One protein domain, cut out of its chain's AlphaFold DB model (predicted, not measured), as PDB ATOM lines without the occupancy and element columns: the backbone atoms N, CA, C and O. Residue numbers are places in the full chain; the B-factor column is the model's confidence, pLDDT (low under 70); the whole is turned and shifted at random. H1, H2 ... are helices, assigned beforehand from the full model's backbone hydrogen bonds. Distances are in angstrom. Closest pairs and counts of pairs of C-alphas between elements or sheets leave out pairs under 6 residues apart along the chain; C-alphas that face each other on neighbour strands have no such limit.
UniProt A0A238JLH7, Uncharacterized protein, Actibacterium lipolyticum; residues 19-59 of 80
ATOM      1  N   PHE A  19     -38.147 -39.095 -58.312       58.34
ATOM      2  CA  PHE A  19     -37.846 -40.392 -58.898       58.34
ATOM      3  C   PHE A  19     -36.502 -40.874 -58.364       58.34
ATOM      4  O   PHE A  19     -35.470 -40.673 -58.996       58.34
ATOM      5  N   ALA A  20     -36.524 -41.530 -57.211       59.72
ATOM      6  CA  ALA A  20     -35.477 -42.461 -56.815       59.72
ATOM      7  C   ALA A  20     -36.068 -43.488 -55.833       59.72
ATOM      8  O   ALA A  20     -36.835 -43.122 -54.944       59.72
ATOM      9  N   GLY A  21     -35.810 -44.776 -56.090       53.97
ATOM     10  CA  GLY A  21     -36.069 -45.872 -55.145       53.97
ATOM     11  C   GLY A  21     -37.067 -46.963 -55.567       53.97
ATOM     12  O   GLY A  21     -37.158 -47.993 -54.905       53.97
ATOM     13  N   HIS A  22     -37.778 -46.836 -56.694       54.31
ATOM     14  CA  HIS A  22     -38.792 -47.833 -57.105       54.31
ATOM     15  C   HIS A  22     -38.226 -49.093 -57.796       54.31
ATOM     16  O   HIS A  22     -38.974 -49.855 -58.403       54.31
ATOM     17  N   ALA A  23     -36.918 -49.354 -57.713       54.91
ATOM     18  CA  ALA A  23     -36.333 -50.606 -58.213       54.91
ATOM     19  C   ALA A  23     -36.567 -51.801 -57.264       54.91
ATOM     20  O   ALA A  23     -36.158 -52.922 -57.565       54.91
ATOM     21  N   ASN A  24     -37.219 -51.572 -56.121       58.12
ATOM     22  CA  ASN A  24     -37.620 -52.621 -55.199       58.12
ATOM     23  C   ASN A  24     -39.018 -53.169 -55.577       58.12
ATOM     24  O   ASN A  24     -39.998 -52.434 -55.450       58.12
ATOM     25  N   PRO A  25     -39.157 -54.451 -55.977       66.88
ATOM     26  CA  PRO A  25     -40.449 -55.055 -56.326       66.88
ATOM     27  C   PRO A  25     -41.428 -55.175 -55.144       66.88
ATOM     28  O   PRO A  25     -42.598 -55.490 -55.355       66.88
ATOM     29  N   TRP A  26     -40.972 -54.924 -53.912       69.81
ATOM     30  CA  TRP A  26     -41.807 -54.846 -52.709       69.81
ATOM     31  C   TRP A  26     -42.228 -53.414 -52.346       69.81
ATOM     32  O   TRP A  26     -42.880 -53.225 -51.324       69.81
ATOM     33  N   THR A  27     -41.856 -52.412 -53.150       65.75
ATOM     34  CA  THR A  27     -42.214 -51.003 -52.947       65.75
ATOM     35  C   THR A  27     -43.308 -50.589 -53.931       65.75
ATOM     36  O   THR A  27     -43.227 -50.824 -55.135       65.75
ATOM     37  N   THR A  28     -44.346 -49.951 -53.406       67.62
ATOM     38  CA  THR A  28     -45.520 -49.450 -54.122       67.62
ATOM     39  C   THR A  28     -45.512 -47.923 -54.217       67.62
ATOM     40  O   THR A  28     -44.771 -47.242 -53.519       67.62
ATOM     41  N   ALA A  29     -46.384 -47.355 -55.056       63.28
ATOM     42  CA  ALA A  29     -46.477 -45.905 -55.267       63.28
ATOM     43  C   ALA A  29     -46.940 -45.098 -54.032       63.28
ATOM     44  O   ALA A  29     -46.890 -43.870 -54.052       63.28
ATOM     45  N   ILE A  30     -47.419 -45.770 -52.979       65.75
ATOM     46  CA  ILE A  30     -47.771 -45.138 -51.698       65.75
ATOM     47  C   ILE A  30     -46.601 -45.139 -50.709       65.75
ATOM     48  O   ILE A  30     -46.645 -44.428 -49.701       65.75
ATOM     49  N   ASP A  31     -45.556 -45.917 -50.986       60.16
ATOM     50  CA  ASP A  31     -44.400 -46.008 -50.113       60.16
ATOM     51  C   ASP A  31     -43.524 -44.781 -50.325       60.16
ATOM     52  O   ASP A  31     -42.950 -44.542 -51.386       60.16
ATOM     53  N   THR A  32     -43.422 -43.965 -49.281       63.09
ATOM     54  CA  THR A  32     -42.530 -42.812 -49.300       63.09
ATOM     55  C   THR A  32     -41.110 -43.292 -49.021       63.09
ATOM     56  O   THR A  32     -40.706 -43.445 -47.867       63.09
ATOM     57  N   LEU A  33     -40.333 -43.513 -50.079       62.09
ATOM     58  CA  LEU A  33     -38.888 -43.706 -49.980       62.09
ATOM     59  C   LEU A  33     -38.229 -42.372 -49.626       62.09
ATOM     60  O   LEU A  33     -37.944 -41.528 -50.473       62.09
ATOM     61  N   LEU A  34     -38.012 -42.160 -48.331       62.19
ATOM     62  CA  LEU A  34     -37.199 -41.055 -47.846       62.19
ATOM     63  C   LEU A  34     -35.725 -41.432 -47.985       62.19
ATOM     64  O   LEU A  34     -35.056 -41.736 -47.000       62.19
ATOM     65  N   GLU A  35     -35.208 -41.338 -49.207       63.84
ATOM     66  CA  GLU A  35     -33.780 -41.446 -49.537       63.84
ATOM     67  C   GLU A  35     -32.968 -40.239 -49.005       63.84
ATOM     68  O   GLU A  35     -32.028 -39.749 -49.622       63.84
ATOM     69  N   LYS A  36     -33.339 -39.700 -47.841       60.34
ATOM     70  CA  LYS A  36     -32.897 -38.378 -47.378       60.34
ATOM     71  C   LYS A  36     -31.443 -38.318 -46.919       60.34
ATOM     72  O   LYS A  36     -30.969 -37.222 -46.651       60.34
ATOM     73  N   TYR A  37     -30.739 -39.446 -46.843       68.44
ATOM     74  CA  TYR A  37     -29.379 -39.500 -46.306       68.44
ATOM     75  C   TYR A  37     -28.498 -40.557 -46.978       68.44
ATOM     76  O   TYR A  37     -27.590 -41.048 -46.319       68.44
ATOM     77  N   HIS A  38     -28.744 -40.952 -48.234       71.81
ATOM     78  CA  HIS A  38     -27.881 -41.959 -48.878       71.81
ATOM     79  C   HIS A  38     -26.423 -41.507 -48.885       71.81
ATOM     80  O   HIS A  38     -25.576 -42.206 -48.336       71.81
ATOM     81  N   ASP A  39     -26.159 -40.297 -49.366       75.12
ATOM     82  CA  ASP A  39     -24.800 -39.758 -49.431       75.12
ATOM     83  C   ASP A  39     -24.218 -39.528 -48.034       75.12
ATOM     84  O   ASP A  39     -23.118 -39.972 -47.727       75.12
ATOM     85  N   THR A  40     -24.995 -38.940 -47.122       78.50
ATOM     86  CA  THR A  40     -24.548 -38.694 -45.742       78.50
ATOM     87  C   THR A  40     -24.280 -39.987 -44.962       78.50
ATOM     88  O   THR A  40     -23.363 -40.045 -44.145       78.50
ATOM     89  N   ASN A  41     -25.075 -41.038 -45.169       76.06
ATOM     90  CA  ASN A  41     -24.841 -42.341 -44.547       76.06
ATOM     91  C   ASN A  41     -23.661 -43.058 -45.212       76.06
ATOM     92  O   ASN A  41     -22.887 -43.707 -44.515       76.06
ATOM     93  N   GLN A  42     -23.480 -42.885 -46.522       79.44
ATOM     94  CA  GLN A  42     -22.327 -43.396 -47.255       79.44
ATOM     95  C   GLN A  42     -21.020 -42.758 -46.766       79.44
ATOM     96  O   GLN A  42     -20.035 -43.466 -46.568       79.44
ATOM     97  N   GLU A  43     -21.018 -41.446 -46.526       84.00
ATOM     98  CA  GLU A  43     -19.880 -40.700 -45.976       84.00
ATOM     99  C   GLU A  43     -19.526 -41.159 -44.560       84.00
ATOM    100  O   GLU A  43     -18.354 -41.350 -44.248       84.00
ATOM    101  N   LYS A  44     -20.530 -41.415 -43.709       81.06
ATOM    102  CA  LYS A  44     -20.315 -41.959 -42.355       81.06
ATOM    103  C   LYS A  44     -19.710 -43.360 -42.353       81.06
ATOM    104  O   LYS A  44     -19.117 -43.759 -41.355       81.06
ATOM    105  N   SER A  45     -19.899 -44.114 -43.432       80.06
ATOM    106  CA  SER A  45     -19.346 -45.456 -43.577       80.06
ATOM    107  C   SER A  45     -17.945 -45.471 -44.191       80.06
ATOM    108  O   SER A  45     -17.374 -46.557 -44.252       80.06
ATOM    109  N   ALA A  46     -17.373 -44.335 -44.609       85.81
ATOM    110  CA  ALA A  46     -16.009 -44.278 -45.139       85.81
ATOM    111  C   ALA A  46     -14.982 -44.805 -44.122       85.81
ATOM    112  O   ALA A  46     -15.062 -44.497 -42.933       85.81
ATOM    113  N   ASP A  47     -14.051 -45.636 -44.590       85.00
ATOM    114  CA  ASP A  47     -13.012 -46.297 -43.793       85.00
ATOM    115  C   ASP A  47     -13.552 -47.181 -42.650       85.00
ATOM    116  O   ASP A  47     -12.813 -47.597 -41.753       85.00
ATOM    117  N   THR A  48     -14.844 -47.524 -42.683       83.50
ATOM    118  CA  THR A  48     -15.439 -48.489 -41.754       83.50
ATOM    119  C   THR A  48     -15.511 -49.879 -42.388       83.50
ATOM    120  O   THR A  48     -15.647 -50.003 -43.608       83.50
ATOM    121  N   PRO A  49     -15.525 -50.962 -41.589       77.56
ATOM    122  CA  PRO A  49     -15.784 -52.304 -42.113       77.56
ATOM    123  C   PRO A  49     -17.086 -52.411 -42.932       77.56
ATOM    124  O   PRO A  49     -17.158 -53.221 -43.855       77.56
ATOM    125  N   GLY A  50     -18.088 -51.575 -42.627       78.50
ATOM    126  CA  GLY A  50     -19.372 -51.515 -43.332       78.50
ATOM    127  C   GLY A  50     -19.342 -50.774 -44.675       78.50
ATOM    128  O   GLY A  50     -20.309 -50.851 -45.426       78.50
ATOM    129  N   GLU A  51     -18.250 -50.092 -45.040       83.50
ATOM    130  CA  GLU A  51     -18.154 -49.358 -46.312       83.50
ATOM    131  C   GLU A  51     -18.387 -50.268 -47.524       83.50
ATOM    132  O   GLU A  51     -19.127 -49.937 -48.452       83.50
ATOM    133  N   ASN A  52     -17.753 -51.442 -47.507       81.25
ATOM    134  CA  ASN A  52     -17.830 -52.400 -48.601       81.25
ATOM    135  C   ASN A  52     -19.223 -53.029 -48.713       81.25
ATOM    136  O   ASN A  52     -19.630 -53.380 -49.819       81.25
ATOM    137  N   GLU A  53     -19.950 -53.156 -47.600       80.56
ATOM    138  CA  GLU A  53     -21.345 -53.606 -47.581       80.56
ATOM    139  C   GLU A  53     -22.244 -52.565 -48.250       80.56
ATOM    140  O   GLU A  53     -22.952 -52.888 -49.203       80.56
ATOM    141  N   MET A  54     -22.114 -51.298 -47.847       77.81
ATOM    142  CA  MET A  54     -22.884 -50.185 -48.415       77.81
ATOM    143  C   MET A  54     -22.576 -49.961 -49.906       77.81
ATOM    144  O   MET A  54     -23.458 -49.607 -50.681       77.81
ATOM    145  N   ARG A  55     -21.336 -50.231 -50.340       81.38
ATOM    146  CA  ARG A  55     -20.915 -50.169 -51.754       81.38
ATOM    147  C   ARG A  55     -21.251 -51.425 -52.565       81.38
ATOM    148  O   ARG A  55     -20.904 -51.476 -53.745       81.38
ATOM    149  N   GLY A  56     -21.835 -52.456 -51.950       79.12
ATOM    150  CA  GLY A  56     -22.096 -53.745 -52.599       79.12
ATOM    151  C   GLY A  56     -20.831 -54.494 -53.048       79.12
ATOM    152  O   GLY A  56     -20.906 -55.397 -53.876       79.12
ATOM    153  N   LYS A  57     -19.654 -54.120 -52.531       82.19
ATOM    154  CA  LYS A  57     -18.352 -54.745 -52.831       82.19
ATOM    155  C   LYS A  57     -17.987 -55.857 -51.847       82.19
ATOM    156  O   LYS A  57     -16.989 -56.551 -52.037       82.19
ATOM    157  N   MET A  58     -18.764 -56.018 -50.780       77.94
ATOM    158  CA  MET A  58     -18.520 -57.029 -49.766       77.94
ATOM    159  C   MET A  58     -18.896 -58.421 -50.279       77.94
ATOM    160  O   MET A  58     -20.066 -58.755 -50.437       77.94
ATOM    161  N   VAL A  59     -17.885 -59.262 -50.485       75.50
ATOM    162  CA  VAL A  59     -18.065 -60.688 -50.767       75.50
ATOM    163  C   VAL A  59     -17.943 -61.454 -49.453       75.50
ATOM    164  O   VAL A  59     -16.856 -61.879 -49.062       75.50
TER     165      VAL A  59
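What this domain is: This is residues 19 to 59 of the 80 residues of an uncharacterized protein of Actibacterium lipolyticum (UniProt A0A238JLH7). This is a chain with little regular structure: a long stretch without a named element, residues 19 to 37, leads into two small helices, H1 and then H2, at the other end, where the chain folds back. Residues 23 to 30 stick out. The printed part has 41 residues, 11 of them in the two named helices, with no named strand; the class is all helix. It is loose, with a radius of gyration of the C-alphas of 12.7 A, and flat, spanning 35 by 23 by 12 A.

Where its parts are: The printed part begins at Phe 19, C-alpha (-37.846, -40.392, -58.898). H1, residues 38 to 44, is 10.0 A long. H2, residues 51 to 54, ends at C-alpha (-22.884, -50.185, -48.415).

How they stand to each other: H1 and H2 are close but not clearly touching; their closest C-alphas, of Gln 42 and Met 54, are 6.9 A apart. In H1 every O i to N i+4 pair is within hydrogen-bond range; H2 is too short for such a pair.

The domain as a whole: The C-alphas farthest apart, of Ile 30 and Asp 47, are 35.7 A apart. The printed part has no cut, and the link from H1 to H2 is short. The model's confidence is low, under 70, in 19 residues, 19 to 37.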